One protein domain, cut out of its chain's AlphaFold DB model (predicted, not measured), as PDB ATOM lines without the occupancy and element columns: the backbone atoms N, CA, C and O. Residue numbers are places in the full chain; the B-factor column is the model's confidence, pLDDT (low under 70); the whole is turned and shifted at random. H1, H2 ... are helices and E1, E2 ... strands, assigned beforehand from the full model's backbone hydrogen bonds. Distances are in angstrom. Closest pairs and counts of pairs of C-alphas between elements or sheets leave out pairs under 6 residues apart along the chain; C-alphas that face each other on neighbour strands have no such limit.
ATOM      1  N   GLY A   2     124.192 141.760 134.391       56.59
ATOM      2  CA  GLY A   2     123.507 140.506 134.762       56.59
ATOM      3  C   GLY A   2     122.463 140.073 133.729       56.59
ATOM      4  O   GLY A   2     121.553 140.856 133.451       56.59
ATOM      5  N   SER A   3     122.595 138.864 133.185       69.31
ATOM      6  CA  SER A   3     121.586 138.198 132.353       69.31
ATOM      7  C   SER A   3     120.343 137.847 133.181       69.31
ATOM      8  O   SER A   3     120.434 137.644 134.391       69.31
ATOM      9  N   ARG A   4     119.166 137.828 132.541       79.06
ATOM     10  CA  ARG A   4     117.962 137.217 133.129       79.06
ATOM     11  C   ARG A   4     117.931 135.753 132.731       79.06
ATOM     12  O   ARG A   4     118.125 135.482 131.548       79.06
ATOM     13  N   VAL A   5     117.682 134.846 133.666       84.75
ATOM     14  CA  VAL A   5     117.566 133.410 133.388       84.75
ATOM     15  C   VAL A   5     116.122 132.976 133.599       84.75
ATOM     16  O   VAL A   5     115.517 133.267 134.626       84.75
ATOM     17  N   PHE A   6     115.558 132.273 132.627       87.56
ATOM     18  CA  PHE A   6     114.259 131.628 132.759       87.56
ATOM     19  C   PHE A   6     114.457 130.123 132.751       87.56
ATOM     20  O   PHE A   6     115.179 129.593 131.907       87.56
ATOM     21  N   GLN A   7     113.813 129.443 133.687       90.00
ATOM     22  CA  GLN A   7     113.774 127.994 133.767       90.00
ATOM     23  C   GLN A   7     112.343 127.525 133.501       90.00
ATOM     24  O   GLN A   7     111.392 128.098 134.018       90.00
ATOM     25  N   PHE A   8     112.196 126.495 132.684       90.50
ATOM     26  CA  PHE A   8     110.948 125.838 132.343       90.50
ATOM     27  C   PHE A   8     111.045 124.387 132.793       90.50
ATOM     28  O   PHE A   8     111.934 123.661 132.360       90.50
ATOM     29  N   VAL A   9     110.137 123.969 133.663       92.31
ATOM     30  CA  VAL A   9     109.962 122.572 134.051       92.31
ATOM     31  C   VAL A   9     108.746 122.058 133.294       92.31
ATOM     32  O   VAL A   9     107.614 122.417 133.620       92.31
ATOM     33  N   LEU A  10     108.985 121.289 132.236       93.38
ATOM     34  CA  LEU A  10     107.946 120.647 131.439       93.38
ATOM     35  C   LEU A  10     107.660 119.267 132.035       93.38
ATOM     36  O   LEU A  10     108.447 118.342 131.855       93.38
ATOM     37  N   CYS A  11     106.548 119.138 132.752       93.75
ATOM     38  CA  CYS A  11     106.081 117.877 133.318       93.75
ATOM     39  C   CYS A  11     105.108 117.227 132.330       93.75
ATOM     40  O   CYS A  11     104.000 117.732 132.115       93.75
ATOM     41  N   ASN A  12     105.519 116.116 131.727       94.00
ATOM     42  CA  ASN A  12     104.641 115.302 130.908       94.00
ATOM     43  C   ASN A  12     103.979 114.245 131.800       94.00
ATOM     44  O   ASN A  12     104.517 113.163 131.997       94.00
ATOM     45  N   GLU A  13     102.810 114.562 132.351       93.31
ATOM     46  CA  GLU A  13     102.022 113.645 133.187       93.31
ATOM     47  C   GLU A  13     101.062 112.786 132.345       93.31
ATOM     48  O   GLU A  13     100.191 112.105 132.882       93.31
ATOM     49  N   THR A  14     101.208 112.819 131.018       91.12
ATOM     50  CA  THR A  14     100.476 111.940 130.105       91.12
ATOM     51  C   THR A  14     101.164 110.582 129.991       91.12
ATOM     52  O   THR A  14     102.305 110.392 130.413       91.12
ATOM     53  N   SER A  15     100.479 109.627 129.378       86.94
ATOM     54  CA  SER A  15     100.999 108.305 129.054       86.94
ATOM     55  C   SER A  15     101.745 108.264 127.711       86.94
ATOM     56  O   SER A  15     102.202 107.194 127.301       86.94
ATOM     57  N   ILE A  16     101.856 109.392 127.003       87.75
ATOM     58  CA  ILE A  16     102.415 109.471 125.648       87.75
ATOM     59  C   ILE A  16     103.767 110.178 125.649       87.75
ATOM     60  O   ILE A  16     104.068 110.975 126.535       87.75
ATOM     61  N   VAL A  17     104.595 109.899 124.646       86.69
ATOM     62  CA  VAL A  17     105.836 110.647 124.425       86.69
ATOM     63  C   VAL A  17     105.509 111.883 123.596       86.69
ATOM     64  O   VAL A  17     104.862 111.779 122.556       86.69
ATOM     65  N   ILE A  18     105.953 113.053 124.051       89.94
ATOM     66  CA  ILE A  18     105.869 114.288 123.265       89.94
ATOM     67  C   ILE A  18     107.236 114.609 122.669       89.94
ATOM     68  O   ILE A  18     108.264 114.523 123.344       89.94
ATOM     69  N   HIS A  19     107.246 114.994 121.400       88.69
ATOM     70  CA  HIS A  19     108.445 115.217 120.606       88.69
ATOM     71  C   HIS A  19     108.633 116.698 120.316       88.69
ATOM     72  O   HIS A  19     107.668 117.428 120.085       88.69
ATOM     73  N   ARG A  20     109.879 117.169 120.322       88.50
ATOM     74  CA  ARG A  20     110.198 118.561 120.006       88.50
ATOM     75  C   ARG A  20     109.783 118.853 118.561       88.50
ATOM     76  O   ARG A  20     110.280 118.239 117.624       88.50
ATOM     77  N   HIS A  21     108.884 119.816 118.384       84.50
ATOM     78  CA  HIS A  21     108.406 120.244 117.070       84.50
ATOM     79  C   HIS A  21     109.197 121.446 116.553       84.50
ATOM     80  O   HIS A  21     109.681 121.450 115.427       84.50
ATOM     81  N   SER A  22     109.312 122.500 117.363       85.25
ATOM     82  CA  SER A  22     110.087 123.688 117.007       85.25
ATOM     83  C   SER A  22     110.383 124.550 118.226       85.25
ATOM     84  O   SER A  22     109.711 124.483 119.253       85.25
ATOM     85  N   HIS A  23     111.402 125.392 118.116       88.25
ATOM     86  CA  HIS A  23     111.756 126.349 119.155       88.25
ATOM     87  C   HIS A  23     112.234 127.657 118.519       88.25
ATOM     88  O   HIS A  23     112.811 127.669 117.429       88.25
ATOM     89  N   SER A  24     111.997 128.782 119.185       85.12
ATOM     90  CA  SER A  24     112.515 130.088 118.783       85.12
ATOM     91  C   SER A  24     112.691 130.967 120.008       85.12
ATOM     92  O   SER A  24     111.780 131.113 120.818       85.12
ATOM     93  N   ILE A  25     113.853 131.600 120.108       84.88
ATOM     94  CA  ILE A  25     114.181 132.574 121.144       84.88
ATOM     95  C   ILE A  25     114.705 133.839 120.463       84.88
ATOM     96  O   ILE A  25     115.578 133.779 119.593       84.88
ATOM     97  N   LYS A  26     114.132 134.997 120.802       80.00
ATOM     98  CA  LYS A  26     114.587 136.298 120.293       80.00
ATOM     99  C   LYS A  26     115.471 136.966 121.339       80.00
ATOM    100  O   LYS A  26     115.025 137.182 122.457       80.00
ATOM    101  N   HIS A  27     116.698 137.329 120.965       76.06
ATOM    102  CA  HIS A  27     117.649 138.036 121.839       76.06
ATOM    103  C   HIS A  27     118.012 137.293 123.144       76.06
ATOM    104  O   HIS A  27     118.326 137.919 124.162       76.06
ATOM    105  N   GLY A  28     117.993 135.959 123.105       79.62
ATOM    106  CA  GLY A  28     118.415 135.087 124.198       79.62
ATOM    107  C   GLY A  28     119.036 133.789 123.682       79.62
ATOM    108  O   GLY A  28     119.023 133.534 122.477       79.62
ATOM    109  N   SER A  29     119.563 132.980 124.595       80.19
ATOM    110  CA  SER A  29     120.203 131.693 124.315       80.19
ATOM    111  C   SER A  29     119.688 130.603 125.249       80.19
ATOM    112  O   SER A  29     119.376 130.869 126.409       80.19
ATOM    113  N   TRP A  30     119.609 129.367 124.763       86.44
ATOM    114  CA  TRP A  30     119.369 128.204 125.619       86.44
ATOM    115  C   TRP A  30     120.632 127.892 126.421       86.44
ATOM    116  O   TRP A  30     121.726 127.893 125.865       86.44
ATOM    117  N   ASN A  31     120.475 127.646 127.720       84.69
ATOM    118  CA  ASN A  31     121.578 127.276 128.608       84.69
ATOM    119  C   ASN A  31     121.638 125.756 128.831       84.69
ATOM    120  O   ASN A  31     122.679 125.237 129.214       84.69
ATOM    121  N   THR A  32     120.527 125.047 128.624       86.94
ATOM    122  CA  THR A  32     120.446 123.584 128.725       86.94
ATOM    123  C   THR A  32     120.089 122.972 127.379       86.94
ATOM    124  O   THR A  32     119.560 123.644 126.488       86.94
ATOM    125  N   TRP A  33     120.330 121.668 127.256       88.00
ATOM    126  CA  TRP A  33     119.840 120.873 126.139       88.00
ATOM    127  C   TRP A  33     118.311 120.958 126.025       88.00
ATOM    128  O   TRP A  33     117.611 120.943 127.041       88.00
ATOM    129  N   LEU A  34     117.799 121.062 124.796       88.75
ATOM    130  CA  LEU A  34     116.372 120.919 124.522       88.75
ATOM    131  C   LEU A  34     116.103 119.453 124.195       88.75
ATOM    132  O   LEU A  34     116.532 119.021 123.128       88.75
ATOM    133  N   PRO A  35     115.395 118.695 125.044       87.69
ATOM    134  CA  PRO A  35     115.188 117.276 124.799       87.69
ATOM    135  C   PRO A  35     114.376 117.058 123.525       87.69
ATOM    136  O   PRO A  35     113.396 117.771 123.278       87.69
ATOM    137  N   GLU A  36     114.789 116.077 122.728       85.69
ATOM    138  CA  GLU A  36     114.060 115.623 121.542       85.69
ATOM    139  C   GLU A  36     112.716 115.005 121.936       85.69
ATOM    140  O   GLU A  36     111.706 115.245 121.278       85.69
ATOM    141  N   ARG A  37     112.699 114.256 123.043       87.94
ATOM    142  CA  ARG A  37     111.524 113.560 123.576       87.94
ATOM    143  C   ARG A  37     111.364 113.826 125.064       87.94
ATOM    144  O   ARG A  37     112.338 113.806 125.812       87.94
ATOM    145  N   VAL A  38     110.124 114.012 125.503       88.88
ATOM    146  CA  VAL A  38     109.761 113.993 126.924       88.88
ATOM    147  C   VAL A  38     108.822 112.818 127.142       88.88
ATOM    148  O   VAL A  38     107.696 112.807 126.640       88.88
ATOM    149  N   PHE A  39     109.304 111.801 127.854       87.06
ATOM    150  CA  PHE A  39     108.558 110.567 128.093       87.06
ATOM    151  C   PHE A  39     107.347 110.808 128.999       87.06
ATOM    152  O   PHE A  39     107.359 111.711 129.838       87.06
ATOM    153  N   GLY A  40     106.311 109.987 128.839       87.94
ATOM    154  CA  GLY A  40     105.163 110.005 129.740       87.94
ATOM    155  C   GLY A  40     105.574 109.704 131.184       87.94
ATOM    156  O   GLY A  40     106.426 108.848 131.427       87.94
ATOM    157  N   GLY A  41     105.017 110.445 132.137       87.19
ATOM    158  CA  GLY A  41     105.376 110.384 133.557       87.19
ATOM    159  C   GLY A  41     106.739 110.989 133.914       87.19
ATOM    160  O   GLY A  41     107.192 110.813 135.043       87.19
ATOM    161  N   SER A  42     107.404 111.686 132.987       91.19
ATOM    162  CA  SER A  42     108.711 112.315 133.222       91.19
ATOM    163  C   SER A  42     108.640 113.843 133.209       91.19
ATOM    164  O   SER A  42     107.686 114.446 132.709       91.19
ATOM    165  N   GLU A  43     109.672 114.485 133.754       91.50
ATOM    166  CA  GLU A  43     109.847 115.931 133.667       91.50
ATOM    167  C   GLU A  43     111.162 116.299 132.982       91.50
ATOM    168  O   GLU A  43     112.199 115.665 133.178       91.50
ATOM    169  N   ALA A  44     111.114 117.359 132.182       91.00
ATOM    170  CA  ALA A  44     112.269 117.949 131.534       91.00
ATOM    171  C   ALA A  44     112.488 119.366 132.063       91.00
ATOM    172  O   ALA A  44     111.602 120.219 131.989       91.00
ATOM    173  N   THR A  45     113.691 119.632 132.566       90.69
ATOM    174  CA  THR A  45     114.095 120.979 132.969       90.69
ATOM    175  C   THR A  45     114.899 121.631 131.859       90.69
ATOM    176  O   THR A  45     115.963 121.151 131.477       90.69
ATOM    177  N   ILE A  46     114.403 122.763 131.376       91.56
ATOM    178  CA  ILE A  46     115.007 123.553 130.314       91.56
ATOM    179  C   ILE A  46     115.292 124.950 130.861       91.56
ATOM    180  O   ILE A  46     114.477 125.504 131.590       91.56
ATOM    181  N   SER A  47     116.413 125.570 130.512       89.81
ATOM    182  CA  SER A  47     116.672 126.963 130.868       89.81
ATOM    183  C   SER A  47     117.242 127.770 129.713       89.81
ATOM    184  O   SER A  47     117.922 127.252 128.827       89.81
ATOM    185  N   CYS A  48     116.952 129.065 129.719       88.31
ATOM    186  CA  CYS A  48     117.461 130.030 128.759       88.31
ATOM    187  C   CYS A  48     117.824 131.342 129.448       88.31
ATOM    188  O   CYS A  48     117.338 131.654 130.535       88.31
ATOM    189  N   SER A  49     118.700 132.121 128.825       87.06
ATOM    190  CA  SER A  49     119.099 133.434 129.309       87.06
ATOM    191  C   SER A  49     118.864 134.522 128.268       87.06
ATOM    192  O   SER A  49     118.969 134.297 127.065       87.06
ATOM    193  N   PHE A  50     118.536 135.724 128.737       82.69
ATOM    194  CA  PHE A  50     118.356 136.910 127.905       82.69
ATOM    195  C   PHE A  50     119.341 137.997 128.313       82.69
ATOM    196  O   PHE A  50     119.555 138.267 129.507       82.69
ATOM    197  N   SER A  51     119.918 138.660 127.311       72.31
ATOM    198  CA  SER A  51     120.737 139.845 127.546       72.31
ATOM    199  C   SER A  51     119.843 140.998 128.011       72.31
ATOM    200  O   SER A  51     118.777 141.267 127.459       72.31
ATOM    201  N   ARG A  52     120.272 141.695 129.064       59.94
ATOM    202  CA  ARG A  52     119.480 142.718 129.770       59.94
ATOM    203  C   ARG A  52     119.127 143.957 128.923       59.94
ATOM    204  O   ARG A  52     118.399 144.816 129.411       59.94
ATOM    205  N   ALA A  53     119.673 144.069 127.711       55.44
ATOM    206  CA  ALA A  53     119.677 145.285 126.902       55.44
ATOM    207  C   ALA A  53     118.426 145.491 126.027       55.44
ATOM    208  O   ALA A  53     118.256 146.581 125.491       55.44
ATOM    209  N   PHE A  54     117.532 144.503 125.895       55.38
ATOM    210  CA  PHE A  54     116.395 144.598 124.971       55.38
ATOM    211  C   PHE A  54     115.051 144.324 125.659       55.38
ATOM    212  O   PHE A  54     114.886 143.366 126.409       55.38
ATOM    213  N   SER A  55     114.065 145.182 125.395       56.31
ATOM    214  CA  SER A  55     112.709 145.150 125.964       56.31
ATOM    215  C   SER A  55     111.820 144.008 125.441       56.31
ATOM    216  O   SER A  55     110.704 143.854 125.931       56.31
ATOM    217  N   GLY A  56     112.299 143.190 124.497       65.00
ATOM    218  CA  GLY A  56     111.517 142.157 123.810       65.00
ATOM    219  C   GLY A  56     111.879 140.723 124.199       65.00
ATOM    220  O   GLY A  56     112.455 140.007 123.383       65.00
ATOM    221  N   VAL A  57     111.519 140.283 125.414       76.31
ATOM    222  CA  VAL A  57     111.528 138.845 125.752       76.31
ATOM    223  C   VAL A  57     110.440 138.173 124.920       76.31
ATOM    224  O   VAL A  57     109.262 138.498 125.062       76.31
ATOM    225  N   CYS A  58     110.841 137.278 124.022       84.62
ATOM    226  CA  CYS A  58     109.935 136.486 123.201       84.62
ATOM    227  C   CYS A  58     110.556 135.109 122.959       84.62
ATOM    228  O   CYS A  58     111.629 134.993 122.358       84.62
ATOM    229  N   LEU A  59     109.870 134.082 123.446       89.62
ATOM    230  CA  LEU A  59     110.239 132.684 123.314       89.62
ATOM    231  C   LEU A  59     109.007 131.869 122.941       89.62
ATOM    232  O   LEU A  59     107.931 132.077 123.496       89.62
ATOM    233  N   THR A  60     109.183 130.942 122.009       89.62
ATOM    234  CA  THR A  60     108.189 129.938 121.628       89.62
ATOM    235  C   THR A  60     108.851 128.569 121.632       89.62
ATOM    236  O   THR A  60     109.916 128.401 121.034       89.62
ATOM    237  N   LEU A  61     108.224 127.600 122.281       90.88
ATOM    238  CA  LEU A  61     108.662 126.217 122.379       90.88
ATOM    239  C   LEU A  61     107.461 125.325 122.074       90.88
ATOM    240  O   LEU A  61     106.436 125.423 122.741       90.88
ATOM    241  N   ASN A  62     107.599 124.483 121.060       90.44
ATOM    242  CA  ASN A  62     106.546 123.612 120.576       90.44
ATOM    243  C   ASN A  62     106.979 122.159 120.732       90.44
ATOM    244  O   ASN A  62     108.025 121.769 120.205       90.44
ATOM    245  N   TYR A  63     106.157 121.374 121.416       91.44
ATOM    246  CA  TYR A  63     106.227 119.914 121.434       91.44
ATOM    247  C   TYR A  63     104.969 119.351 120.786       91.44
ATOM    248  O   TYR A  63     103.967 120.052 120.707       91.44
ATOM    249  N   GLY A  64     104.987 118.114 120.317       89.94
ATOM    250  CA  GLY A  64     103.805 117.511 119.726       89.94
ATOM    251  C   GLY A  64     103.793 116.000 119.787       89.94
ATOM    252  O   GLY A  64     104.784 115.360 120.130       89.94
ATOM    253  N   ALA A  65     102.632 115.453 119.469       88.25
ATOM    254  CA  ALA A  65     102.410 114.031 119.295       88.25
ATOM    255  C   ALA A  65     101.400 113.820 118.168       88.25
ATOM    256  O   ALA A  65     100.566 114.692 117.902       88.25
ATOM    257  N   ILE A  66     101.488 112.670 117.512       81.50
ATOM    258  CA  ILE A  66     100.488 112.222 116.547       81.50
ATOM    259  C   ILE A  66      99.573 111.241 117.275       81.50
ATOM    260  O   ILE A  66     100.068 110.309 117.911       81.50
ATOM    261  N   LEU A  67      98.266 111.491 117.235       79.94
ATOM    262  CA  LEU A  67      97.227 110.610 117.763       79.94
ATOM    263  C   LEU A  67      96.126 110.474 116.716       79.94
ATOM    264  O   LEU A  67      95.614 111.481 116.235       79.94
ATOM    265  N   ASN A  68      95.757 109.244 116.380       77.00
ATOM    266  CA  ASN A  68      94.847 108.904 115.295       77.00
ATOM    267  C   ASN A  68      95.101 109.694 113.997       77.00
ATOM    268  O   ASN A  68      94.176 110.252 113.404       77.00
ATOM    269  N   ARG A  69      96.367 109.788 113.571       71.38
ATOM    270  CA  ARG A  69      96.832 110.569 112.403       71.38
ATOM    271  C   ARG A  69      96.591 112.085 112.491       71.38
ATOM    272  O   ARG A  69      96.904 112.809 111.546       71.38
ATOM    273  N   GLU A  70      96.096 112.591 113.618       77.75
ATOM    274  CA  GLU A  70      95.991 114.018 113.900       77.75
ATOM    275  C   GLU A  70      97.190 114.504 114.715       77.75
ATOM    276  O   GLU A  70      97.681 113.849 115.636       77.75
ATOM    277  N   ARG A  71      97.680 115.694 114.368       81.81
ATOM    278  CA  ARG A  71      98.839 116.304 115.017       81.81
ATOM    279  C   ARG A  71      98.390 117.214 116.132       81.81
ATOM    280  O   ARG A  71      97.801 118.262 115.872       81.81
ATOM    281  N   TYR A  72      98.769 116.872 117.350       87.06
ATOM    282  CA  TYR A  72      98.591 117.720 118.513       87.06
ATOM    283  C   TYR A  72      99.892 118.471 118.787       87.06
ATOM    284  O   TYR A  72     100.965 117.868 118.825       87.06
ATOM    285  N   LEU A  73      99.805 119.784 119.014       89.75
ATOM    286  CA  LEU A  73     100.938 120.654 119.326       89.75
ATOM    287  C   LEU A  73     100.739 121.359 120.671       89.75
ATOM    288  O   LEU A  73      99.796 122.126 120.862       89.75
ATOM    289  N   LEU A  74     101.652 121.105 121.603       92.06
ATOM    290  CA  LEU A  74     101.848 121.859 122.831       92.06
ATOM    291  C   LEU A  74     102.645 123.123 122.505       92.06
ATOM    292  O   LEU A  74     103.868 123.078 122.385       92.06
ATOM    293  N   HIS A  75     101.951 124.248 122.395       91.38
ATOM    294  CA  HIS A  75     102.524 125.554 122.112       91.38
ATOM    295  C   HIS A  75     102.765 126.343 123.404       91.38
ATOM    296  O   HIS A  75     101.827 126.868 124.010       91.38
ATOM    297  N   ILE A  76     104.031 126.462 123.813       92.31
ATOM    298  CA  ILE A  76     104.481 127.234 124.979       92.31
ATOM    299  C   ILE A  76     105.080 128.552 124.489       92.31
ATOM    300  O   ILE A  76     106.064 128.567 123.753       92.31
ATOM    301  N   LYS A  77     104.523 129.680 124.922       91.44
ATOM    302  CA  LYS A  77     104.982 131.022 124.550       91.44
ATOM    303  C   LYS A  77     105.191 131.877 125.790       91.44
ATOM    304  O   LYS A  77     104.279 132.034 126.595       91.44
ATOM    305  N   LEU A  78     106.386 132.449 125.905       89.44
ATOM    306  CA  LEU A  78     106.724 133.472 126.891       89.44
ATOM    307  C   LEU A  78     106.939 134.790 126.151       89.44
ATOM    308  O   LEU A  78     107.821 134.891 125.292       89.44
ATOM    309  N   GLU A  79     106.158 135.807 126.488       88.25
ATOM    310  CA  GLU A  79     106.306 137.141 125.915       88.25
ATOM    311  C   GLU A  79     106.147 138.240 126.957       88.25
ATOM    312  O   GLU A  79     105.488 138.070 127.981       88.25
ATOM    313  N   ARG A  80     106.766 139.394 126.696       82.62
ATOM    314  CA  ARG A  80     106.604 140.574 127.542       82.62
ATOM    315  C   ARG A  80     105.486 141.468 127.009       82.62
ATOM    316  O   ARG A  80     105.645 142.075 125.953       82.62
ATOM    317  N   VAL A  81     104.389 141.594 127.756       77.56
ATOM    318  CA  VAL A  81     103.233 142.441 127.407       77.56
ATOM    319  C   VAL A  81     103.025 143.463 128.517       77.56
ATOM    320  O   VAL A  81     102.863 143.103 129.675       77.56
ATOM    321  N   GLY A  82     103.064 144.757 128.187       68.69
ATOM    322  CA  GLY A  82     102.805 145.822 129.167       68.69
ATOM    323  C   GLY A  82     103.835 145.945 130.302       68.69
ATOM    324  O   GLY A  82     103.564 146.610 131.290       68.69
ATOM    325  N   GLY A  83     105.016 145.330 130.169       70.44
ATOM    326  CA  GLY A  83     106.071 145.345 131.191       70.44
ATOM    327  C   GLY A  83     106.190 144.045 131.986       70.44
ATOM    328  O   GLY A  83     107.300 143.759 132.454       70.44
ATOM    329  N   ASP A  84     105.129 143.235 132.003       74.50
ATOM    330  CA  ASP A  84     105.062 141.926 132.652       74.50
ATOM    331  C   ASP A  84     105.370 140.785 131.681       74.50
ATOM    332  O   ASP A  84     105.167 140.879 130.470       74.50
ATOM    333  N   GLU A  85     105.915 139.704 132.226       81.94
ATOM    334  CA  GLU A  85     106.255 138.483 131.498       81.94
ATOM    335  C   GLU A  85     105.066 137.522 131.599       81.94
ATOM    336  O   GLU A  85     104.747 137.043 132.687       81.94
ATOM    337  N   VAL A  86     104.404 137.265 130.472       83.88
ATOM    338  CA  VAL A  86     103.214 136.416 130.382       83.88
ATOM    339  C   VAL A  86     103.599 135.092 129.735       83.88
ATOM    340  O   VAL A  86     104.128 135.066 128.620       83.88
ATOM    341  N   LEU A  87     103.329 133.996 130.441       87.25
ATOM    342  CA  LEU A  87     103.433 132.640 129.917       87.25
ATOM    343  C   LEU A  87     102.056 132.179 129.437       87.25
ATOM    344  O   LEU A  87     101.078 132.273 130.171       87.25
ATOM    345  N   SER A  88     101.994 131.631 128.232       89.38
ATOM    346  CA  SER A  88     100.826 130.918 127.715       89.38
ATOM    347  C   SER A  88     101.252 129.541 127.226       89.38
ATOM    348  O   SER A  88     102.242 129.440 126.502       89.38
ATOM    349  N   ALA A  89     100.512 128.499 127.593       90.06
ATOM    350  CA  ALA A  89     100.736 127.136 127.127       90.06
ATOM    351  C   ALA A  89      99.393 126.494 126.758       90.06
ATOM    352  O   ALA A  89      98.467 126.519 127.568       90.06
ATOM    353  N   VAL A  90      99.283 125.954 125.545       89.25
ATOM    354  CA  VAL A  90      98.064 125.313 125.016       89.25
ATOM    355  C   VAL A  90      98.464 124.045 124.272       89.25
ATOM    356  O   VAL A  90      99.447 124.080 123.542       89.25
ATOM    357  N   PHE A  91      97.721 122.948 124.439       89.12
ATOM    358  CA  PHE A  91      97.921 121.708 123.685       89.12
ATOM    359  C   PHE A  91      96.673 121.431 122.852       89.12
ATOM    360  O   PHE A  91      95.618 121.145 123.411       89.12
ATOM    361  N   ALA A  92      96.781 121.597 121.538       86.69
ATOM    362  CA  ALA A  92      95.644 121.553 120.620       86.69
ATOM    363  C   ALA A  92      96.068 121.001 119.249       86.69
ATOM    364  O   ALA A  92      97.264 121.027 118.935       86.69
ATOM    365  N   PRO A  93      95.126 120.513 118.425       83.75
ATOM    366  CA  PRO A  93      95.431 120.088 117.066       83.75
ATOM    367  C   PRO A  93      95.968 121.249 116.205       83.75
ATOM    368  O   PRO A  93      95.540 122.399 116.339       83.75
ATOM    369  N   GLU A  94      96.921 120.960 115.310       75.12
ATOM    370  CA  GLU A  94      97.679 121.949 114.511       75.12
ATOM    371  C   GLU A  94      96.775 122.928 113.717       75.12
ATOM    372  O   GLU A  94      97.147 124.085 113.498       75.12
ATOM    373  N   GLY A  95      95.554 122.512 113.354       63.41
ATOM    374  CA  GLY A  95      94.570 123.330 112.632       63.41
ATOM    375  C   GLY A  95      93.888 124.440 113.450       63.41
ATOM    376  O   GLY A  95      93.464 125.444 112.873       63.41
ATOM    377  N   GLU A  96      93.815 124.323 114.778       53.41
ATOM    378  CA  GLU A  96      93.040 125.247 115.629       53.41
ATOM    379  C   GLU A  96      93.870 126.424 116.180       53.41
ATOM    380  O   GLU A  96      93.330 127.460 116.573       53.41
ATOM    381  N   CYS A  97      95.203 126.330 116.157       44.50
ATOM    382  CA  CYS A  97      96.095 127.246 116.881       44.50
ATOM    383  C   CYS A  97      96.372 128.601 116.180       44.50
ATOM    384  O   CYS A  97      97.133 129.426 116.687       44.50
ATOM    385  N   ILE A 115      91.331 116.131 124.685       84.62
ATOM    386  CA  ILE A 115      92.222 115.029 125.089       84.62
ATOM    387  C   ILE A 115      93.175 115.456 126.214       84.62
ATOM    388  O   ILE A 115      93.439 114.691 127.143       84.62
ATOM    389  N   PHE A 116      93.670 116.692 126.158       88.88
ATOM    390  CA  PHE A 116      94.715 117.181 127.055       88.88
ATOM    391  C   PHE A 116      94.290 118.410 127.842       88.88
ATOM    392  O   PHE A 116      93.579 119.288 127.353       88.88
ATOM    393  N   LYS A 117      94.821 118.512 129.058       90.50
ATOM    394  CA  LYS A 117      94.715 119.679 129.924       90.50
ATOM    395  C   LYS A 117      96.111 120.197 130.245       90.50
ATOM    396  O   LYS A 117      96.968 119.449 130.709       90.50
ATOM    397  N   VAL A 118      96.334 121.489 130.011       91.19
ATOM    398  CA  VAL A 118      97.618 122.143 130.288       91.19
ATOM    399  C   VAL A 118      97.472 123.081 131.477       91.19
ATOM    400  O   VAL A 118      96.655 124.000 131.469       91.19
ATOM    401  N   HIS A 119      98.298 122.864 132.493       89.69
ATOM    402  CA  HIS A 119      98.426 123.729 133.657       89.69
ATOM    403  C   HIS A 119      99.772 124.444 133.614       89.69
ATOM    404  O   HIS A 119     100.787 123.836 133.287       89.69
ATOM    405  N   HIS A 120      99.803 125.727 133.961       88.06
ATOM    406  CA  HIS A 120     101.056 126.452 134.117       88.06
ATOM    407  C   HIS A 120     101.052 127.267 135.409       88.06
ATOM    408  O   HIS A 120     100.057 127.905 135.747       88.06
ATOM    409  N   GLU A 121     102.168 127.232 136.130       86.31
ATOM    410  CA  GLU A 121     102.380 127.979 137.370       86.31
ATOM    411  C   GLU A 121     103.744 128.679 137.346       86.31
ATOM    412  O   GLU A 121     104.702 128.207 136.724       86.31
ATOM    413  N   ILE A 122     103.824 129.823 138.024       83.88
ATOM    414  CA  ILE A 122     105.076 130.548 138.250       83.88
ATOM    415  C   ILE A 122     105.558 130.167 139.648       83.88
ATOM    416  O   ILE A 122     104.881 130.445 140.636       83.88
ATOM    417  N   LEU A 123     106.716 129.519 139.728       80.62
ATOM    418  CA  LEU A 123     107.363 129.179 140.990       80.62
ATOM    419  C   LEU A 123     108.228 130.374 141.392       80.62
ATOM    420  O   LEU A 123     109.282 130.609 140.797       80.62
ATOM    421  N   ASP A 124     107.735 131.184 142.327       64.00
ATOM    422  CA  ASP A 124     108.389 132.441 142.679       64.00
ATOM    423  C   ASP A 124     109.700 132.246 143.463       64.00
ATOM    424  O   ASP A 124     109.947 131.234 144.122       64.00
ATOM    425  N   CYS A 125     110.559 133.251 143.329       54.66
ATOM    426  CA  CYS A 125     111.994 133.227 143.579       54.66
ATOM    427  C   CYS A 125     112.329 133.133 145.076       54.66
ATOM    428  O   CYS A 125     111.963 134.018 145.852       54.66
ATOM    429  N   GLY A 126     113.138 132.151 145.484       45.91
ATOM    430  CA  GLY A 126     113.793 132.192 146.793       45.91
ATOM    431  C   GLY A 126     114.648 133.459 146.912       45.91
ATOM    432  O   GLY A 126     115.635 133.575 146.195       45.91
ATOM    433  N   SER A 127     114.190 134.419 147.727       43.03
ATOM    434  CA  SER A 127     114.830 135.562 148.429       43.03
ATOM    435  C   SER A 127     116.161 136.215 147.965       43.03
ATOM    436  O   SER A 127     116.641 137.111 148.656       43.03
ATOM    437  N   GLY A 128     116.748 135.900 146.806       44.06
ATOM    438  CA  GLY A 128     118.112 136.313 146.442       44.06
ATOM    439  C   GLY A 128     118.351 136.814 145.013       44.06
ATOM    440  O   GLY A 128     119.434 137.327 144.748       44.06
ATOM    441  N   GLY A 129     117.393 136.745 144.079       51.12
ATOM    442  CA  GLY A 129     117.671 137.163 142.695       51.12
ATOM    443  C   GLY A 129     116.458 137.610 141.889       51.12
ATOM    444  O   GLY A 129     115.770 136.785 141.307       51.12
ATOM    445  N   ARG A 130     116.269 138.929 141.722       55.06
ATOM    446  CA  ARG A 130     115.249 139.555 140.839       55.06
ATOM    447  C   ARG A 130     115.377 139.204 139.336       55.06
ATOM    448  O   ARG A 130     114.708 139.821 138.511       55.06
ATOM    449  N   PHE A 131     116.275 138.292 138.958       61.66
ATOM    450  CA  PHE A 131     116.662 138.021 137.568       61.66
ATOM    451  C   PHE A 131     116.429 136.579 137.118       61.66
ATOM    452  O   PHE A 131     116.598 136.323 135.929       61.66
ATOM    453  N   ASN A 132     116.011 135.678 138.014       72.56
ATOM    454  CA  ASN A 132     115.761 134.276 137.686       72.56
ATOM    455  C   ASN A 132     114.297 133.933 137.955       72.56
ATOM    456  O   ASN A 132     113.844 134.155 139.069       72.56
ATOM    457  N   LYS A 133     113.570 133.398 136.970       82.88
ATOM    458  CA  LYS A 133     112.183 132.931 137.148       82.88
ATOM    459  C   LYS A 133     112.033 131.493 136.684       82.88
ATOM    460  O   LYS A 133     112.572 131.133 135.637       82.88
ATOM    461  N   THR A 134     111.244 130.718 137.421       87.69
ATOM    462  CA  THR A 134     110.939 129.331 137.075       87.69
ATOM    463  C   THR A 134     109.459 129.183 136.755       87.69
ATOM    464  O   THR A 134     108.590 129.550 137.541       87.69
ATOM    465  N   PHE A 135     109.175 128.627 135.588       89.56
ATOM    466  CA  PHE A 135     107.847 128.282 135.119       89.56
ATOM    467  C   PHE A 135     107.698 126.770 135.126       89.56
ATOM    468  O   PHE A 135     108.580 126.067 134.636       89.56
ATOM    469  N   ARG A 136     106.580 126.258 135.631       91.94
ATOM    470  CA  ARG A 136     106.238 124.842 135.491       91.94
ATOM    471  C   ARG A 136     105.037 124.707 134.570       91.94
ATOM    472  O   ARG A 136     104.021 125.351 134.806       91.94
ATOM    473  N   VAL A 137     105.164 123.884 133.533       93.38
ATOM    474  CA  VAL A 137     104.098 123.542 132.583       93.38
ATOM    475  C   VAL A 137     103.803 122.059 132.750       93.38
ATOM    476  O   VAL A 137     104.670 121.233 132.482       93.38
ATOM    477  N   ARG A 138     102.599 121.721 133.211       93.44
ATOM    478  CA  ARG A 138     102.130 120.342 133.370       93.44
ATOM    479  C   ARG A 138     101.135 120.012 132.276       93.44
ATOM    480  O   ARG A 138     100.176 120.757 132.071       93.44
ATOM    481  N   VAL A 139     101.360 118.896 131.603       92.88
ATOM    482  CA  VAL A 139     100.450 118.353 130.596       92.88
ATOM    483  C   VAL A 139      99.831 117.086 131.158       92.88
ATOM    484  O   VAL A 139     100.557 116.157 131.494       92.88
ATOM    485  N   GLN A 140      98.507 117.067 131.269       92.81
ATOM    486  CA  GLN A 140      97.727 115.950 131.798       92.81
ATOM    487  C   GLN A 140      96.732 115.458 130.748       92.81
ATOM    488  O   GLN A 140      96.210 116.245 129.957       92.81
ATOM    489  N   GLU A 141      96.438 114.163 130.767       91.50
ATOM    490  CA  GLU A 141      95.302 113.601 130.035       91.50
ATOM    491  C   GLU A 141      94.006 113.946 130.777       91.50
ATOM    492  O   GLU A 141      93.950 113.925 132.010       91.50
ATOM    493  N   THR A 142      92.945 114.268 130.043       90.81
ATOM    494  CA  THR A 142      91.596 114.263 130.626       90.81
ATOM    495  C   THR A 142      91.135 112.817 130.841       90.81
ATOM    496  O   THR A 142      91.736 111.884 130.313       90.81
ATOM    497  N   ALA A 143      90.060 112.602 131.607       86.00
ATOM    498  CA  ALA A 143      89.503 111.255 131.779       86.00
ATOM    499  C   ALA A 143      89.133 110.619 130.423       86.00
ATOM    500  O   ALA A 143      89.490 109.472 130.157       86.00
ATOM    501  N   ASP A 144      88.507 111.405 129.542       82.56
ATOM    502  CA  ASP A 144      88.143 110.983 128.187       82.56
ATOM    503  C   ASP A 144      89.381 110.793 127.298       82.56
ATOM    504  O   ASP A 144      89.473 109.811 126.565       82.56
ATOM    505  N   GLY A 145      90.371 111.687 127.400       85.50
ATOM    506  CA  GLY A 145      91.632 111.587 126.668       85.50
ATOM    507  C   GLY A 145      92.451 110.355 127.049       85.50
ATOM    508  O   GLY A 145      93.020 109.706 126.176       85.50
ATOM    509  N   SER A 146      92.461 109.985 128.331       86.44
ATOM    510  CA  SER A 146      93.157 108.789 128.810       86.44
ATOM    511  C   SER A 146      92.493 107.508 128.304       86.44
ATOM    512  O   SER A 146      93.180 106.603 127.831       86.44
ATOM    513  N   LEU A 147      91.154 107.450 128.309       82.81
ATOM    514  CA  LEU A 147      90.402 106.348 127.696       82.81
ATOM    515  C   LEU A 147      90.658 106.258 126.189       82.81
ATOM    516  O   LEU A 147      90.856 105.164 125.668       82.81
ATOM    517  N   TYR A 148      90.697 107.400 125.504       82.69
ATOM    518  CA  TYR A 148      90.971 107.475 124.074       82.69
ATOM    519  C   TYR A 148      92.376 106.972 123.721       82.69
ATOM    520  O   TYR A 148      92.526 106.080 122.889       82.69
ATOM    521  N   ILE A 149      93.409 107.478 124.402       83.38
ATOM    522  CA  ILE A 149      94.805 107.061 124.203       83.38
ATOM    523  C   ILE A 149      94.987 105.585 124.554       83.38
ATOM    524  O   ILE A 149      95.688 104.867 123.842       83.38
ATOM    525  N   LYS A 150      94.355 105.116 125.635       84.12
ATOM    526  CA  LYS A 150      94.367 103.702 126.009       84.12
ATOM    527  C   LYS A 150      93.730 102.838 124.922       84.12
ATOM    528  O   LYS A 150      94.336 101.845 124.547       84.12
ATOM    529  N   GLY A 151      92.586 103.244 124.372       77.94
ATOM    530  CA  GLY A 151      91.954 102.555 123.246       77.94
ATOM    531  C   GLY A 151      92.860 102.493 122.013       77.94
ATOM    532  O   GLY A 151      93.000 101.431 121.419       77.94
ATOM    533  N   LEU A 152      93.550 103.588 121.672       78.50
ATOM    534  CA  LEU A 152      94.532 103.592 120.580       78.50
ATOM    535  C   LEU A 152      95.698 102.632 120.848       78.50
ATOM    536  O   LEU A 152      96.074 101.867 119.965       78.50
ATOM    537  N   LYS A 153      96.248 102.634 122.069       77.88
ATOM    538  CA  LYS A 153      97.314 101.703 122.469       77.88
ATOM    539  C   LYS A 153      96.852 100.254 122.423       77.88
ATOM    540  O   LYS A 153      97.577  99.439 121.881       77.88
ATOM    541  N   GLU A 154      95.656  99.945 122.919       77.44
ATOM    542  CA  GLU A 154      95.069  98.602 122.861       77.44
ATOM    543  C   GLU A 154      94.827  98.158 121.414       77.44
ATOM    544  O   GLU A 154      95.127  97.019 121.074       77.44
ATOM    545  N   CYS A 155      94.368  99.053 120.532       71.25
ATOM    546  CA  CYS A 155      94.254  98.758 119.103       71.25
ATOM    547  C   CYS A 155      95.622  98.462 118.471       71.25
ATOM    548  O   CYS A 155      95.745  97.508 117.706       71.25
ATOM    549  N   ILE A 156      96.657  99.245 118.795       67.06
ATOM    550  CA  ILE A 156      98.022  99.008 118.302       67.06
ATOM    551  C   ILE A 156      98.592  97.711 118.887       67.06
ATOM    552  O   ILE A 156      99.156  96.911 118.150       67.06
ATOM    553  N   GLU A 157      98.422  97.463 120.183       69.19
ATOM    554  CA  GLU A 157      98.852  96.236 120.851       69.19
ATOM    555  C   GLU A 157      98.118  95.015 120.301       69.19
ATOM    556  O   GLU A 157      98.753  93.990 120.108       69.19
ATOM    557  N   GLU A 158      96.830  95.098 119.966       66.31
ATOM    558  CA  GLU A 158      96.105  94.012 119.301       66.31
ATOM    559  C   GLU A 158      96.652  93.758 117.888       66.31
ATOM    560  O   GLU A 158      96.840  92.604 117.492       66.31
ATOM    561  N   LEU A 159      96.967  94.819 117.135       61.47
ATOM    562  CA  LEU A 159      97.629  94.711 115.830       61.47
ATOM    563  C   LEU A 159      99.028  94.079 115.951       61.47
ATOM    564  O   LEU A 159      99.410  93.274 115.100       61.47
ATOM    565  N   VAL A 160      99.766  94.385 117.022       59.50
ATOM    566  CA  VAL A 160     101.089  93.812 117.321       59.50
ATOM    567  C   VAL A 160     100.988  92.390 117.899       59.50
ATOM    568  O   VAL A 160     101.787  91.540 117.542       59.50
ATOM    569  N   LEU A 161      99.999  92.051 118.722       58.28
ATOM    570  CA  LEU A 161      99.834  90.714 119.314       58.28
ATOM    571  C   LEU A 161      99.315  89.692 118.300       58.28
ATOM    572  O   LEU A 161      99.769  88.549 118.294       58.28
ATOM    573  N   ARG A 162      98.456  90.110 117.357       58.16
ATOM    574  CA  ARG A 162      98.132  89.305 116.162       58.16
ATOM    575  C   ARG A 162      99.384  88.936 115.344       58.16
ATOM    576  O   ARG A 162      99.328  88.008 114.536       58.16
ATOM    577  N   ARG A 163     100.501  89.641 115.559       51.78
ATOM    578  CA  ARG A 163     101.813  89.386 114.952       51.78
ATOM    579  C   ARG A 163     102.653  88.360 115.729       51.78
ATOM    580  O   ARG A 163     103.376  87.608 115.083       51.78
ATOM    581  N   ASP A 164     102.554  88.317 117.063       43.94
ATOM    582  CA  ASP A 164     103.448  87.543 117.952       43.94
ATOM    583  C   ASP A 164     102.922  86.150 118.366       43.94
ATOM    584  O   ASP A 164     103.700  85.324 118.850       43.94
ATOM    585  N   ASP A 165     101.643  85.823 118.129       43.06
ATOM    586  CA  ASP A 165     101.087  84.469 118.337       43.06
ATOM    587  C   ASP A 165     101.627  83.460 117.289       43.06
ATOM    588  O   ASP A 165     100.988  83.059 116.304       43.06
ATOM    589  N   GLY A 166     102.868  83.035 117.527       46.34
ATOM    590  CA  GLY A 166     103.753  82.246 116.669       46.34
ATOM    591  C   GLY A 166     103.382  80.779 116.427       46.34
ATOM    592  O   GLY A 166     104.274  79.956 116.242       46.34
ATOM    593  N   LEU A 167     102.096  80.416 116.390       41.78
ATOM    594  CA  LEU A 167     101.661  79.061 115.994       41.78
ATOM    595  C   LEU A 167     100.523  79.006 114.964       41.78
ATOM    596  O   LEU A 167     100.212  77.920 114.470       41.78
ATOM    597  N   LYS A 168      99.937  80.143 114.567       36.25
ATOM    598  CA  LYS A 168      98.986  80.201 113.436       36.25
ATOM    599  C   LYS A 168      99.147  81.408 112.514       36.25
ATOM    600  O   LYS A 168      98.568  81.385 111.430       36.25
ATOM    601  N   CYS A 169      99.961  82.395 112.875       35.12
ATOM    602  CA  CYS A 169     100.353  83.443 111.946       35.12
ATOM    603  C   CYS A 169     101.594  82.966 111.182       35.12
ATOM    604  O   CYS A 169     102.672  82.815 111.755       35.12
ATOM    605  N   GLN A 170     101.434  82.660 109.893       34.78
ATOM    606  CA  GLN A 170     102.566  82.602 108.971       34.78
ATOM    607  C   GLN A 170     103.153  84.012 108.930       34.78
ATOM    608  O   GLN A 170     102.679  84.855 108.179       34.78
ATOM    609  N   VAL A 171     104.121  84.291 109.805       32.53
ATOM    610  CA  VAL A 171     104.890  85.533 109.765       32.53
ATOM    611  C   VAL A 171     105.514  85.613 108.374       32.53
ATOM    612  O   VAL A 171     106.301  84.739 107.999       32.53
ATOM    613  N   ALA A 172     105.107  86.618 107.597       31.86
ATOM    614  CA  ALA A 172     105.620  86.857 106.259       31.86
ATOM    615  C   ALA A 172     107.142  87.054 106.328       31.86
ATOM    616  O   ALA A 172     107.652  87.952 107.005       31.86
ATOM    617  N   GLN A 173     107.873  86.161 105.666       31.30
ATOM    618  CA  GLN A 173     109.309  86.281 105.449       31.30
ATOM    619  C   GLN A 173     109.549  87.328 104.350       31.30
ATOM    620  O   GLN A 173     109.661  86.959 103.188       31.30
ATOM    621  N   GLY A 174     109.619  88.612 104.724       30.28
ATOM    622  CA  GLY A 174     109.880  89.722 103.786       30.28
ATOM    623  C   GLY A 174     108.697  90.056 102.861       30.28
ATOM    624  O   GLY A 174     107.772  89.258 102.730       30.28
ATOM    625  N   GLY A 175     108.709  91.251 102.265       31.98
ATOM    626  CA  GLY A 175     107.742  91.703 101.253       31.98
ATOM    627  C   GLY A 175     106.880  92.918 101.624       31.98
ATOM    628  O   GLY A 175     106.875  93.386 102.770       31.98
ATOM    629  N   ILE A 176     106.098  93.396 100.645       30.23
ATOM    630  CA  ILE A 176     105.118  94.496 100.751       30.23
ATOM    631  C   ILE A 176     104.086  94.226 101.848       30.23
ATOM    632  O   ILE A 176     103.592  95.176 102.425       30.23
ATOM    633  N   GLU A 177     103.798  92.981 102.230       32.16
ATOM    634  CA  GLU A 177     102.927  92.698 103.383       32.16
ATOM    635  C   GLU A 177     103.554  93.164 104.705       32.16
ATOM    636  O   GLU A 177     102.846  93.666 105.569       32.16
ATOM    637  N   ALA A 178     104.882  93.111 104.861       32.44
ATOM    638  CA  ALA A 178     105.555  93.710 106.013       32.44
ATOM    639  C   ALA A 178     105.558  95.249 105.938       32.44
ATOM    640  O   ALA A 178     105.486  95.893 106.983       32.44
ATOM    641  N   PHE A 179     105.595  95.829 104.730       30.72
ATOM    642  CA  PHE A 179     105.590  97.280 104.491       30.72
ATOM    643  C   PHE A 179     104.182  97.904 104.568       30.72
ATOM    644  O   PHE A 179     104.022  98.949 105.175       30.72
ATOM    645  N   GLN A 180     103.143  97.231 104.073       32.94
ATOM    646  CA  GLN A 180     101.720  97.551 104.244       32.94
ATOM    647  C   GLN A 180     101.274  97.310 105.684       32.94
ATOM    648  O   GLN A 180     100.433  98.042 106.192       32.94
ATOM    649  N   VAL A 181     101.857  96.334 106.391       37.00
ATOM    650  CA  VAL A 181     101.698  96.209 107.849       37.00
ATOM    651  C   VAL A 181     102.416  97.354 108.583       37.00
ATOM    652  O   VAL A 181     101.924  97.804 109.610       37.00
ATOM    653  N   TYR A 182     103.520  97.891 108.045       33.31
ATOM    654  CA  TYR A 182     104.196  99.091 108.568       33.31
ATOM    655  C   TYR A 182     103.455 100.408 108.248       33.31
ATOM    656  O   TYR A 182     103.391 101.265 109.118       33.31
ATOM    657  N   GLU A 183     102.855 100.562 107.061       32.97
ATOM    658  CA  GLU A 183     101.991 101.699 106.676       32.97
ATOM    659  C   GLU A 183     100.582 101.621 107.294       32.97
ATOM    660  O   GLU A 183      99.880 102.630 107.397       32.97
ATOM    661  N   SER A 184     100.129 100.424 107.688       36.97
ATOM    662  CA  SER A 184      98.859 100.235 108.407       36.97
ATOM    663  C   SER A 184      98.999 100.341 109.920       36.97
ATOM    664  O   SER A 184      97.977 100.464 110.601       36.97
ATOM    665  N   LEU A 185     100.227 100.369 110.453       38.53
ATOM    666  CA  LEU A 185     100.441 100.889 111.795       38.53
ATOM    667  C   LEU A 185     100.111 102.387 111.754       38.53
ATOM    668  O   LEU A 185     100.636 103.108 110.906       38.53
ATOM    669  N   PRO A 186      99.198 102.872 112.608       44.78
ATOM    670  CA  PRO A 186      98.961 104.300 112.716       44.78
ATOM    671  C   PRO A 186     100.295 105.015 112.983       44.78
ATOM    672  O   PRO A 186     101.056 104.553 113.829       44.78
ATOM    673  N   ASP A 187     100.549 106.168 112.345       51.62
ATOM    674  CA  ASP A 187     101.671 107.072 112.694       51.62
ATOM    675  C   ASP A 187     101.604 107.555 114.163       51.62
ATOM    676  O   ASP A 187     102.448 108.320 114.637       51.62
ATOM    677  N   ASP A 188     100.579 107.129 114.892       50.50
ATOM    678  CA  ASP A 188     100.314 107.427 116.280       50.50
ATOM    679  C   ASP A 188     101.512 107.064 117.147       50.50
ATOM    680  O   ASP A 188     102.083 105.978 117.063       50.50
ATOM    681  N   PHE A 189     101.898 108.008 118.002       58.50
ATOM    682  CA  PHE A 189     103.081 107.915 118.861       58.50
ATOM    683  C   PHE A 189     104.429 107.869 118.113       58.50
ATOM    684  O   PHE A 189     105.471 107.770 118.763       58.50
ATOM    685  N   THR A 190     104.442 108.008 116.781       57.38
ATOM    686  CA  THR A 190     105.659 108.209 115.983       57.38
ATOM    687  C   THR A 190     105.748 109.657 115.503       57.38
ATOM    688  O   THR A 190     104.747 110.311 115.216       57.38
ATOM    689  N   TRP A 191     106.958 110.214 115.470       59.88
ATOM    690  CA  TRP A 191     107.176 111.614 115.112       59.88
ATOM    691  C   TRP A 191     108.242 111.718 114.025       59.88
ATOM    692  O   TRP A 191     109.436 111.740 114.309       59.88
TER     693      TRP A 191
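AT A GLANCE: This is residues 2 to 97 and 115 to 191 of the 910 residues of the protein "HEPN_Swt1 domain-containing protein" of Babesia bigemina (UniProt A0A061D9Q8). The body is a sandwich of two twisted sheets face to face, five strands E3, E4, E1, E9, E8 and four strands E2, E5, E6, E7, with their strands nearly aligned; the edge strands E7 and E8 come close along one side. From one end of this sandwich H1 runs outward as an arm, the chain folds back over a loop, and short H2 follows, apart from H1 and from both sheets. The printed part has 173 residues with nine named strands, E1 to E9, followed by two named helices, H1 and H2, and its class is mixed, helices and strands. The five-stranded sheet is mixed, the four-stranded one all antiparallel. The whole is loose, with a radius of gyration of the C-alphas of 20.4 A, and spans 68 by 32 by 30 A, the helical arm adding to the length.

HOW THE PARTS SIT: E1, residues 4 to 12, is an inner strand of the sheet that runs E3 (residues 28 to 30), E4 (residues 42 to 50), E1, E9 (residues 132 to 141), E8 (residues 116 to 123). E1 and E4 are antiparallel at 162 degrees, with N 8 and O 46 within hydrogen-bond range at 2.7 A. E1 and E9 are parallel at 16 degrees, with N 9 and O 135 at 2.8 A. E3 and E4 form a hairpin, with N 49 and O 29 at 2.8 A, and E8 and E9 another, with N 138 and O 119 at 2.8 A. The other sheet runs E2 (residues 18 to 26), E5 (residues 58 to 67), E6 (residues 70 to 81), E7 (residues 84 to 93). E2 bends by 52 degrees at residue 21; it is antiparallel to E5, with N 24 and O 60 at 2.8 A. E5, E6 and E7 are a meander, each strand the antiparallel neighbour of the one before, with N 74 and O 63 at 2.7 A and N 77 and O 88 at 2.8 A. In the sandwich, two sheets face to face, the facing parts are 9.8 A centre to centre and the best planes 8 degrees apart. The closest C-alphas of E7 and E8, those of Val 90 and Val 118, are 6.2 A apart. H1, residues 143 to 164, only grazes the five-stranded sheet with its residues 143 to 149; the C-alphas of Phe 116 and Gly 145, the closest of E8 and H1, are 6.4 A apart. H2, residues 176 to 184, is on neither sheet and is apart from H1. Every O i to N i+4 pair is within hydrogen-bond range in H2, and 17 of 18 are in H1.

IN THESE COORDINATES: E1 begins at C-alpha 4, (117.962, 137.217, 133.129), and is 25.7 A long. E2 measures 23.9 A, E3 7.1 A, E4 26.9 A and E5 29.3 A. E6, the longest strand by residues, measures 32.3 A from C-alpha 70 at (95.991, 114.018, 113.900), and E7 measures 28.5 A. E8 is 22.3 A and E9 30.1 A long. H1 measures 30.8 A. H2 is 11.4 A long and ends at C-alpha 184, (98.859, 100.235, 108.407).

THE WHOLE: The C-alphas of Ala 53 and Lys 168, the two farthest apart, are 69.6 A apart. Residues 98 to 114 are not printed, and C-alphas 97 and 115 are 15.2 A apart across this cut, in the link E7 to E8. The links E3 to E4 and H1 to H2 are long. Residues 164 to 170 and 173 to 180, of which 176 to 180 belong to H2, stand free. The mean pLDDT of the printed part is 74.0; 55 residues are under 70, among them 124 to 131 and 156 to 191, and H2 has a mean of 33.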